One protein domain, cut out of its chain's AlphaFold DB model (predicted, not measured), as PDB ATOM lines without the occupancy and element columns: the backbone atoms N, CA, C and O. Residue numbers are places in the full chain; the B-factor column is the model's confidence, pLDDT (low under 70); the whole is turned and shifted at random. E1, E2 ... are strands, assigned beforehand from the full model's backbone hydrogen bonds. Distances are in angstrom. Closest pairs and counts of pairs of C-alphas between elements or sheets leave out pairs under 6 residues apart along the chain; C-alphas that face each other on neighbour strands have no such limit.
ATOM      1  N   LYS A   5     -20.377  29.246  -5.675       55.28
ATOM      2  CA  LYS A   5     -19.198  29.968  -5.174       55.28
ATOM      3  C   LYS A   5     -19.521  31.461  -5.079       55.28
ATOM      4  O   LYS A   5     -19.674  32.114  -6.113       55.28
ATOM      5  N   ILE A   6     -19.614  32.008  -3.871       58.81
ATOM      6  CA  ILE A   6     -19.784  33.451  -3.658       58.81
ATOM      7  C   ILE A   6     -18.379  34.019  -3.427       58.81
ATOM      8  O   ILE A   6     -17.729  33.732  -2.423       58.81
ATOM      9  N   ARG A   7     -17.848  34.757  -4.408       54.78
ATOM     10  CA  ARG A   7     -16.528  35.395  -4.284       54.78
ATOM     11  C   ARG A   7     -16.669  36.673  -3.457       54.78
ATOM     12  O   ARG A   7     -17.433  37.548  -3.861       54.78
ATOM     13  N   SER A   8     -15.911  36.807  -2.369       54.22
ATOM     14  CA  SER A   8     -15.680  38.099  -1.717       54.22
ATOM     15  C   SER A   8     -14.245  38.570  -1.995       54.22
ATOM     16  O   SER A   8     -13.348  37.801  -2.340       54.22
ATOM     17  N   SER A   9     -14.056  39.883  -2.000       58.88
ATOM     18  CA  SER A   9     -12.793  40.559  -2.292       58.88
ATOM     19  C   SER A   9     -11.727  40.282  -1.219       58.88
ATOM     20  O   SER A   9     -12.055  40.235  -0.042       58.88
ATOM     21  N   ALA A  10     -10.455  40.205  -1.641       61.00
ATOM     22  CA  ALA A  10      -9.243  39.998  -0.824       61.00
ATOM     23  C   ALA A  10      -8.945  38.552  -0.369       61.00
ATOM     24  O   ALA A  10      -8.650  38.301   0.794       61.00
ATOM     25  N   GLY A  11      -8.952  37.593  -1.303       72.75
ATOM     26  CA  GLY A  11      -8.428  36.238  -1.052       72.75
ATOM     27  C   GLY A  11      -9.297  35.367  -0.141       72.75
ATOM     28  O   GLY A  11      -8.884  34.259   0.192       72.75
ATOM     29  N   ILE A  12     -10.485  35.855   0.222       82.94
ATOM     30  CA  ILE A  12     -11.500  35.118   0.963       82.94
ATOM     31  C   ILE A  12     -12.512  34.541  -0.031       82.94
ATOM     32  O   ILE A  12     -12.966  35.219  -0.955       82.94
ATOM     33  N   SER A  13     -12.862  33.267   0.125       89.94
ATOM     34  CA  SER A  13     -13.898  32.625  -0.692       89.94
ATOM     35  C   SER A  13     -14.928  31.929   0.176       89.94
ATOM     36  O   SER A  13     -14.555  31.267   1.140       89.94
ATOM     37  N   VAL A  14     -16.201  32.034  -0.209       92.81
ATOM     38  CA  VAL A  14     -17.304  31.351   0.467       92.81
ATOM     39  C   VAL A  14     -17.880  30.279  -0.453       92.81
ATOM     40  O   VAL A  14     -18.223  30.538  -1.614       92.81
ATOM     41  N   HIS A  15     -17.974  29.064   0.076       94.25
ATOM     42  CA  HIS A  15     -18.627  27.927  -0.558       94.25
ATOM     43  C   HIS A  15     -19.948  27.645   0.143       94.25
ATOM     44  O   HIS A  15     -19.950  27.379   1.344       94.25
ATOM     45  N   ARG A  16     -21.049  27.667  -0.614       96.25
ATOM     46  CA  ARG A  16     -22.373  27.307  -0.112       96.25
ATOM     47  C   ARG A  16     -22.741  25.876  -0.477       96.25
ATOM     48  O   ARG A  16     -22.667  25.496  -1.648       96.25
ATOM     49  N   VAL A  17     -23.221  25.136   0.515       96.44
ATOM     50  CA  VAL A  17     -23.846  23.821   0.369       96.44
ATOM     51  C   VAL A  17     -25.312  23.942   0.763       96.44
ATOM     52  O   VAL A  17     -25.628  24.200   1.921       96.44
ATOM     53  N   GLU A  18     -26.204  23.756  -0.204       97.44
ATOM     54  CA  GLU A  18     -27.646  23.685   0.048       97.44
ATOM     55  C   GLU A  18     -27.992  22.353   0.724       97.44
ATOM     56  O   GLU A  18     -27.500  21.295   0.315       97.44
ATOM     57  N   LEU A  19     -28.852  22.399   1.738       96.94
ATOM     58  CA  LEU A  19     -29.348  21.226   2.448       96.94
ATOM     59  C   LEU A  19     -30.756  20.885   1.961       96.94
ATOM     60  O   LEU A  19     -31.599  21.762   1.777       96.94
ATOM     61  N   ALA A  20     -31.029  19.595   1.783       96.38
ATOM     62  CA  ALA A  20     -32.400  19.124   1.644       96.38
ATOM     63  C   ALA A  20     -33.158  19.281   2.974       96.38
ATOM     64  O   ALA A  20     -32.561  19.287   4.055       96.38
ATOM     65  N   GLU A  21     -34.486  19.377   2.904       92.50
ATOM     66  CA  GLU A  21     -35.321  19.454   4.103       92.50
ATOM     67  C   GLU A  21     -35.085  18.235   5.010       92.50
ATOM     68  O   GLU A  21     -35.100  17.091   4.555       92.50
ATOM     69  N   GLY A  22     -34.819  18.486   6.295       93.50
ATOM     70  CA  GLY A  22     -34.547  17.440   7.284       93.50
ATOM     71  C   GLY A  22     -33.198  16.727   7.126       93.50
ATOM     72  O   GLY A  22     -32.936  15.779   7.865       93.50
ATOM     73  N   GLN A  23     -32.325  17.166   6.208       97.50
ATOM     74  CA  GLN A  23     -30.986  16.583   6.046       97.50
ATOM     75  C   GLN A  23     -30.123  16.755   7.306       97.50
ATOM     76  O   GLN A  23     -29.289  15.902   7.604       97.50
ATOM     77  N   LEU A  24     -30.334  17.847   8.044       96.75
ATOM     78  CA  LEU A  24     -29.817  18.050   9.393       96.75
ATOM     79  C   LEU A  24     -30.989  18.221  10.369       96.75
ATOM     80  O   LEU A  24     -32.032  18.749   9.970       96.75
ATOM     81  N   PRO A  25     -30.828  17.807  11.640       96.75
ATOM     82  CA  PRO A  25     -31.812  18.106  12.673       96.75
ATOM     83  C   PRO A  25     -31.893  19.615  12.924       96.75
ATOM     84  O   PRO A  25     -30.956  20.353  12.619       96.75
ATOM     85  N   ASP A  26     -32.992  20.065  13.528       97.25
ATOM     86  CA  ASP A  26     -33.104  21.433  14.032       97.25
ATOM     87  C   ASP A  26     -31.947  21.727  15.010       97.25
ATOM     88  O   ASP A  26     -31.529  20.866  15.790       97.25
ATOM     89  N   MET A  27     -31.395  22.939  14.949       97.19
ATOM     90  CA  MET A  27     -30.181  23.321  15.670       97.19
ATOM     91  C   MET A  27     -30.415  24.559  16.527       97.19
ATOM     92  O   MET A  27     -31.209  25.435  16.191       97.19
ATOM     93  N   ALA A  28     -29.677  24.667  17.626       97.25
ATOM     94  CA  ALA A  28     -29.610  25.896  18.399       97.25
ATOM     95  C   ALA A  28     -28.591  26.865  17.783       97.25
ATOM     96  O   ALA A  28     -27.498  26.448  17.380       97.25
ATOM     97  N   CYS A  29     -28.910  28.161  17.776       96.69
ATOM     98  CA  CYS A  29     -27.932  29.220  17.527       96.69
ATOM     99  C   CYS A  29     -26.718  29.049  18.425       96.69
ATOM    100  O   CYS A  29     -26.849  28.617  19.567       96.69
ATOM    101  N   GLY A  30     -25.544  29.454  17.961       96.88
ATOM    102  CA  GLY A  30     -24.364  29.319  18.797       96.88
ATOM    103  C   GLY A  30     -23.063  29.677  18.119       96.88
ATOM    104  O   GLY A  30     -23.018  30.065  16.950       96.88
ATOM    105  N   VAL A  31     -21.998  29.583  18.906       97.12
ATOM    106  CA  VAL A  31     -20.629  29.818  18.452       97.12
ATOM    107  C   VAL A  31     -19.737  28.724  19.014       97.12
ATOM    108  O   VAL A  31     -19.754  28.478  20.218       97.12
ATOM    109  N   ASN A  32     -18.935  28.097  18.155       95.62
ATOM    110  CA  ASN A  32     -17.932  27.097  18.513       95.62
ATOM    111  C   ASN A  32     -18.499  25.959  19.386       95.62
ATOM    112  O   ASN A  32     -17.876  25.544  20.361       95.62
ATOM    113  N   GLY A  33     -19.698  25.469  19.049       89.75
ATOM    114  CA  GLY A  33     -20.378  24.387  19.767       89.75
ATOM    115  C   GLY A  33     -21.141  24.826  21.022       89.75
ATOM    116  O   GLY A  33     -21.825  24.005  21.630       89.75
ATOM    117  N   VAL A  34     -21.078  26.105  21.407       95.75
ATOM    118  CA  VAL A  34     -21.831  26.641  22.547       95.75
ATOM    119  C   VAL A  34     -23.206  27.105  22.079       95.75
ATOM    120  O   VAL A  34     -23.331  28.124  21.398       95.75
ATOM    121  N   ALA A  35     -24.236  26.344  22.451       93.56
ATOM    122  CA  ALA A  35     -25.627  26.632  22.120       93.56
ATOM    123  C   ALA A  35     -26.207  27.810  22.928       93.56
ATOM    124  O   ALA A  35     -25.933  27.987  24.114       93.56
ATOM    125  N   GLN A  36     -27.063  28.588  22.273       92.06
ATOM    126  CA  GLN A  36     -27.958  29.589  22.847       92.06
ATOM    127  C   GLN A  36     -29.396  29.046  22.876       92.06
ATOM    128  O   GLN A  36     -29.671  27.941  22.422       92.06
ATOM    129  N   GLN A  37     -30.340  29.823  23.412       91.38
ATOM    130  CA  GLN A  37     -31.717  29.354  23.629       91.38
ATOM    131  C   GLN A  37     -32.583  29.303  22.358       91.38
ATOM    132  O   GLN A  37     -33.644  28.683  22.369       91.38
ATOM    133  N   THR A  38     -32.166  29.957  21.272       96.25
ATOM    134  CA  THR A  38     -32.987  30.085  20.060       96.25
ATOM    135  C   THR A  38     -32.681  28.975  19.063       96.25
ATOM    136  O   THR A  38     -31.522  28.771  18.708       96.25
ATOM    137  N   TRP A  39     -33.725  28.304  18.576       97.69
ATOM    138  CA  TRP A  39     -33.630  27.201  17.619       97.69
ATOM    139  C   TRP A  39     -33.957  27.641  16.190       97.69
ATOM    140  O   TRP A  39     -34.755  28.559  15.973       97.69
ATOM    141  N   PHE A  40     -33.354  26.968  15.216       98.00
ATOM    142  CA  PHE A  40     -33.557  27.186  13.790       98.00
ATOM    143  C   PHE A  40     -33.521  25.867  13.017       98.00
ATOM    144  O   PHE A  40     -32.951  24.877  13.483       98.00
ATOM    145  N   ARG A  41     -34.124  25.861  11.826       97.94
ATOM    146  CA  ARG A  41     -34.127  24.705  10.924       97.94
ATOM    147  C   ARG A  41     -33.077  24.883   9.831       97.94
ATOM    148  O   ARG A  41     -33.256  25.788   9.022       97.94
ATOM    149  N   PRO A  42     -32.010  24.070   9.763       98.12
ATOM    150  CA  PRO A  42     -30.958  24.247   8.766       98.12
ATOM    151  C   PRO A  42     -31.464  24.188   7.319       98.12
ATOM    152  O   PRO A  42     -32.299  23.357   6.973       98.12
ATOM    153  N   THR A  43     -30.914  25.055   6.469       97.94
ATOM    154  CA  THR A  43     -31.228  25.134   5.028       97.94
ATOM    155  C   THR A  43     -29.982  25.163   4.158       97.94
ATOM    156  O   THR A  43     -30.004  24.647   3.047       97.94
ATOM    157  N   HIS A  44     -28.882  25.723   4.656       97.88
ATOM    158  CA  HIS A  44     -27.616  25.736   3.944       97.88
ATOM    159  C   HIS A  44     -26.443  25.898   4.905       97.88
ATOM    160  O   HIS A  44     -26.596  26.295   6.064       97.88
ATOM    161  N   ILE A  45     -25.259  25.576   4.398       97.75
ATOM    162  CA  ILE A  45     -23.983  25.739   5.083       97.75
ATOM    163  C   ILE A  45     -23.113  26.639   4.220       97.75
ATOM    164  O   ILE A  45     -22.920  26.346   3.042       97.75
ATOM    165  N   ASP A  46     -22.552  27.682   4.817       96.69
ATOM    166  CA  ASP A  46     -21.497  28.477   4.201       96.69
ATOM    167  C   ASP A  46     -20.162  28.151   4.875       96.69
ATOM    168  O   ASP A  46     -20.037  28.186   6.103       96.69
ATOM    169  N   VAL A  47     -19.152  27.837   4.065       95.94
ATOM    170  CA  VAL A  47     -17.775  27.620   4.514       95.94
ATOM    171  C   VAL A  47     -16.894  28.709   3.919       95.94
ATOM    172  O   VAL A  47     -16.782  28.834   2.696       95.94
ATOM    173  N   GLU A  48     -16.285  29.500   4.791       94.69
ATOM    174  CA  GLU A  48     -15.374  30.582   4.451       94.69
ATOM    175  C   GLU A  48     -13.920  30.112   4.540       94.69
ATOM    176  O   GLU A  48     -13.492  29.521   5.537       94.69
ATOM    177  N   PHE A  49     -13.153  30.416   3.495       92.75
ATOM    178  CA  PHE A  49     -11.740  30.079   3.371       92.75
ATOM    179  C   PHE A  49     -10.892  31.327   3.147       92.75
ATOM    180  O   PHE A  49     -11.285  32.194   2.364       92.75
ATOM    181  N   ASP A  50      -9.700  31.354   3.741       91.06
ATOM    182  CA  ASP A  50      -8.596  32.242   3.375       91.06
ATOM    183  C   ASP A  50      -7.429  31.435   2.767       91.06
ATOM    184  O   ASP A  50      -7.506  30.221   2.566       91.06
ATOM    185  N   ALA A  51      -6.305  32.103   2.498       88.19
ATOM    186  CA  ALA A  51      -5.095  31.458   1.981       88.19
ATOM    187  C   ALA A  51      -4.488  30.386   2.917       88.19
ATOM    188  O   ALA A  51      -3.607  29.639   2.494       88.19
ATOM    189  N   LYS A  52      -4.911  30.321   4.185       89.69
ATOM    190  CA  LYS A  52      -4.427  29.390   5.216       89.69
ATOM    191  C   LYS A  52      -5.421  28.258   5.510       89.69
ATOM    192  O   LYS A  52      -5.063  27.356   6.266       89.69
ATOM    193  N   GLY A  53      -6.622  28.270   4.928       89.44
ATOM    194  CA  GLY A  53      -7.623  27.209   5.063       89.44
ATOM    195  C   GLY A  53      -8.991  27.724   5.511       89.44
ATOM    196  O   GLY A  53      -9.360  28.855   5.213       89.44
ATOM    197  N   VAL A  54      -9.762  26.876   6.201       90.31
ATOM    198  CA  VAL A  54     -11.090  27.240   6.725       90.31
ATOM    199  C   VAL A  54     -10.936  28.274   7.839       90.31
ATOM    200  O   VAL A  54     -10.206  28.051   8.809       90.31
ATOM    201  N   VAL A  55     -11.646  29.388   7.708       93.69
ATOM    202  CA  VAL A  55     -11.700  30.455   8.715       93.69
ATOM    203  C   VAL A  55     -12.983  30.347   9.522       93.69
ATOM    204  O   VAL A  55     -12.955  30.460  10.749       93.69
ATOM    205  N   GLU A  56     -14.098  30.081   8.841       95.62
ATOM    206  CA  GLU A  56     -15.400  29.970   9.478       95.62
ATOM    207  C   GLU A  56     -16.306  28.981   8.742       95.62
ATOM    208  O   GLU A  56     -16.284  28.863   7.520       95.62
ATOM    209  N   THR A  57     -17.122  28.253   9.492       96.38
ATOM    210  CA  THR A  57     -18.244  27.465   8.978       96.38
ATOM    211  C   THR A  57     -19.507  27.959   9.652       96.38
ATOM    212  O   THR A  57     -19.551  28.036  10.878       96.38
ATOM    213  N   ARG A  58     -20.535  28.283   8.874       97.44
ATOM    214  CA  ARG A  58     -21.833  28.733   9.374       97.44
ATOM    215  C   ARG A  58     -22.925  27.830   8.835       97.44
ATOM    216  O   ARG A  58     -23.017  27.626   7.630       97.44
ATOM    217  N   ILE A  59     -23.755  27.307   9.726       97.88
ATOM    218  CA  ILE A  59     -24.981  26.604   9.352       97.88
ATOM    219  C   ILE A  59     -26.128  27.577   9.558       97.88
ATOM    220  O   ILE A  59     -26.285  28.087  10.665       97.88
ATOM    221  N   TYR A  60     -26.903  27.810   8.506       97.88
ATOM    222  CA  TYR A  60     -27.957  28.814   8.453       97.88
ATOM    223  C   TYR A  60     -29.344  28.196   8.349       97.88
ATOM    224  O   TYR A  60     -29.533  27.143   7.730       97.88
ATOM    225  N   GLY A  61     -30.343  28.906   8.862       97.69
ATOM    226  CA  GLY A  61     -31.737  28.648   8.527       97.69
ATOM    227  C   GLY A  61     -32.744  29.491   9.307       97.69
ATOM    228  O   GLY A  61     -32.365  30.252  10.197       97.69
ATOM    229  N   PRO A  62     -34.041  29.399   8.970       98.00
ATOM    230  CA  PRO A  62     -35.082  30.178   9.623       98.00
ATOM    231  C   PRO A  62     -35.274  29.776  11.086       98.00
ATOM    232  O   PRO A  62     -35.276  28.592  11.436       98.00
ATOM    233  N   GLN A  63     -35.512  30.772  11.940       98.00
ATOM    234  CA  GLN A  63     -35.891  30.561  13.334       98.00
ATOM    235  C   GLN A  63     -37.175  29.733  13.443       98.00
ATOM    236  O   GLN A  63     -38.165  30.021  12.765       98.00
ATOM    237  N   ILE A  64     -37.180  28.797  14.388       97.69
ATOM    238  CA  ILE A  64     -38.364  28.052  14.812       97.69
ATOM    239  C   ILE A  64     -39.045  28.839  15.935       97.69
ATOM    240  O   ILE A  64     -38.428  29.183  16.948       97.69
ATOM    241  N   LYS A  65     -40.319  29.178  15.741       96.50
ATOM    242  CA  LYS A  65     -41.144  29.852  16.749       96.50
ATOM    243  C   LYS A  65     -41.674  28.847  17.774       96.50
ATOM    244  O   LYS A  65     -41.614  27.640  17.574       96.50
ATOM    245  N   GLN A  66     -42.241  29.355  18.869       94.50
ATOM    246  CA  GLN A  66     -42.820  28.520  19.931       94.50
ATOM    247  C   GLN A  66     -43.951  27.602  19.437       94.50
ATOM    248  O   GLN A  66     -44.147  26.531  19.997       94.50
ATOM    249  N   ASP A  67     -44.667  28.003  18.384       96.00
ATOM    250  CA  ASP A  67     -45.722  27.209  17.743       96.00
ATOM    251  C   ASP A  67     -45.186  26.182  16.721       96.00
ATOM    252  O   ASP A  67     -45.967  25.505  16.058       96.00
ATOM    253  N   GLY A  68     -43.861  26.075  16.568       94.00
ATOM    254  CA  GLY A  68     -43.197  25.202  15.597       94.00
ATOM    255  C   GLY A  68     -43.140  25.758  14.170       94.00
ATOM    256  O   GLY A  68     -42.490  25.155  13.314       94.00
ATOM    257  N   SER A  69     -43.769  26.905  13.891       96.56
ATOM    258  CA  SER A  69     -43.697  27.544  12.574       96.56
ATOM    259  C   SER A  69     -42.342  28.212  12.334       96.56
ATOM    260  O   SER A  69     -41.647  28.634  13.263       96.56
ATOM    261  N   LEU A  70     -41.968  28.340  11.061       97.19
ATOM    262  CA  LEU A  70     -40.741  29.019  10.659       97.19
ATOM    263  C   LEU A  70     -40.976  30.527  10.531       97.19
ATOM    264  O   LEU A  70     -42.002  30.989  10.021       97.19
ATOM    265  N   SER A  71     -40.027  31.320  11.016       96.12
ATOM    266  CA  SER A  71     -40.026  32.772  10.837       96.12
ATOM    267  C   SER A  71     -39.199  33.189   9.614       96.12
ATOM    268  O   SER A  71     -38.378  32.424   9.123       96.12
ATOM    269  N   GLN A  72     -39.363  34.436   9.167       94.88
ATOM    270  CA  GLN A  72     -38.514  35.039   8.129       94.88
ATOM    271  C   GLN A  72     -37.115  35.425   8.642       94.88
ATOM    272  O   GLN A  72     -36.239  35.771   7.855       94.88
ATOM    273  N   ARG A  73     -36.898  35.413   9.964       95.56
ATOM    274  CA  ARG A  73     -35.588  35.683  10.553       95.56
ATOM    275  C   ARG A  73     -34.690  34.471  10.354       95.56
ATOM    276  O   ARG A  73     -34.971  33.402  10.896       95.56
ATOM    277  N   GLU A  74     -33.596  34.682   9.641       95.88
ATOM    278  CA  GLU A  74     -32.512  33.718   9.519       95.88
ATOM    279  C   GLU A  74     -31.594  33.773  10.747       95.88
ATOM    280  O   GLU A  74     -31.362  34.830  11.344       95.88
ATOM    281  N   LEU A  75     -31.122  32.601  11.146       97.38
ATOM    282  CA  LEU A  75     -30.281  32.342  12.300       97.38
ATOM    283  C   LEU A  75     -29.126  31.431  11.894       97.38
ATOM    284  O   LEU A  75     -29.219  30.720  10.893       97.38
ATOM    285  N   ASP A  76     -28.062  31.440  12.696       97.44
ATOM    286  CA  ASP A  76     -26.885  30.621  12.442       97.44
ATOM    287  C   ASP A  76     -26.274  29.991  13.697       97.44
ATOM    288  O   ASP A  76     -26.404  30.492  14.823       97.44
ATOM    289  N   HIS A  77     -25.572  28.881  13.472       98.19
ATOM    290  CA  HIS A  77     -24.519  28.395  14.353       98.19
ATOM    291  C   HIS A  77     -23.194  28.471  13.601       98.19
ATOM    292  O   HIS A  77     -23.077  27.942  12.492       98.19
ATOM    293  N   ARG A  78     -22.195  29.113  14.207       96.69
ATOM    294  CA  ARG A  78     -20.892  29.347  13.575       96.69
ATOM    295  C   ARG A  78     -19.749  28.676  14.314       96.69
ATOM    296  O   ARG A  78     -19.689  28.707  15.539       96.69
ATOM    297  N   TRP A  79     -18.808  28.137  13.561       96.56
ATOM    298  CA  TRP A  79     -17.522  27.658  14.039       96.56
ATOM    299  C   TRP A  79     -16.445  28.494  13.392       96.56
ATOM    300  O   TRP A  79     -16.297  28.460  12.176       96.56
ATOM    301  N   ARG A  80     -15.700  29.228  14.205       93.06
ATOM    302  CA  ARG A  80     -14.597  30.069  13.766       93.06
ATOM    303  C   ARG A  80     -13.319  29.681  14.487       93.06
ATOM    304  O   ARG A  80     -13.345  29.343  15.676       93.06
ATOM    305  N   ARG A  81     -12.233  29.753  13.731       83.50
ATOM    306  CA  ARG A  81     -10.860  29.676  14.219       83.50
ATOM    307  C   ARG A  81     -10.520  30.845  15.147       83.50
ATOM    308  O   ARG A  81     -11.058  31.954  14.934       83.50
TER     309      ARG A  81
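AT A GLANCE: This is residues 5 to 81 of the 81 residues of an uncharacterized protein of Mycolicibacterium sp. GF69 (UniProt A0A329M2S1). What shape do these atoms make? One strongly twisted sheet of seven strands folds back at E7, where the hairpin E3 E4 partly faces the leaf E1 E2 E5 E6. Long E6 and E7 run along the elongated body. What builds it? The printed part has 77 residues, no named helix and seven named strands, E1 to E7 along the chain, class all strand; the mixed sheet runs E1 E2 E5 E6 E7 E3 E4. How compact is it? Only just compact, close to loose: the radius of gyration of the C-alphas is 13.4 A and the spans are 43 by 24 by 20 A.

HOW THE PARTS SIT: What stands beside the first strand? E1, residues 5 to 7, an edge strand, forms an antiparallel hairpin with E2, residues 13 to 18; N 6 and O 14 are within hydrogen-bond range at 3.0 A. E2 is also antiparallel to E5, residues 44 to 50, with N 17 and O 45 at 2.8 A. Where is the next hairpin? E3, residues 27 to 31, and E4, residues 34 to 40, form it, with N 36 and O 29 at 2.7 A. E3 is the parallel neighbour of E7, residues 70 to 80, with N 78 and O 30 at 3.0 A. What joins the leaves? E5, E6, residues 53 to 64, and E7 form a meander, each strand the antiparallel neighbour of the one before, with N 48 and O 56 at 2.8 A and N 57 and O 79 at 2.8 A. E7 bends by 75 degrees at residue 73 and is the hinge of this folded sheet, one sheet bent back on itself. The closest C-alphas of E4 and E6, Phe 40 and Gln 63, are 4.1 A apart.

IN THESE COORDINATES: Where does E1 begin? C-alpha 5 is at (-19.198, 29.968, -5.174). Which strands are longest? E6 measures 32.3 A, E7 26.3 A and E5 20.1 A; E7 ends with C-alpha 80 at (-14.597, 30.069, 13.766).

THE WHOLE: How far does it reach? The two C-alphas farthest apart, Ala 51 and Asp 67, are 43.8 A apart. Is it unbroken and confident? The printed part has no cut and no long link; pLDDT is under 70 at residues 5 to 10.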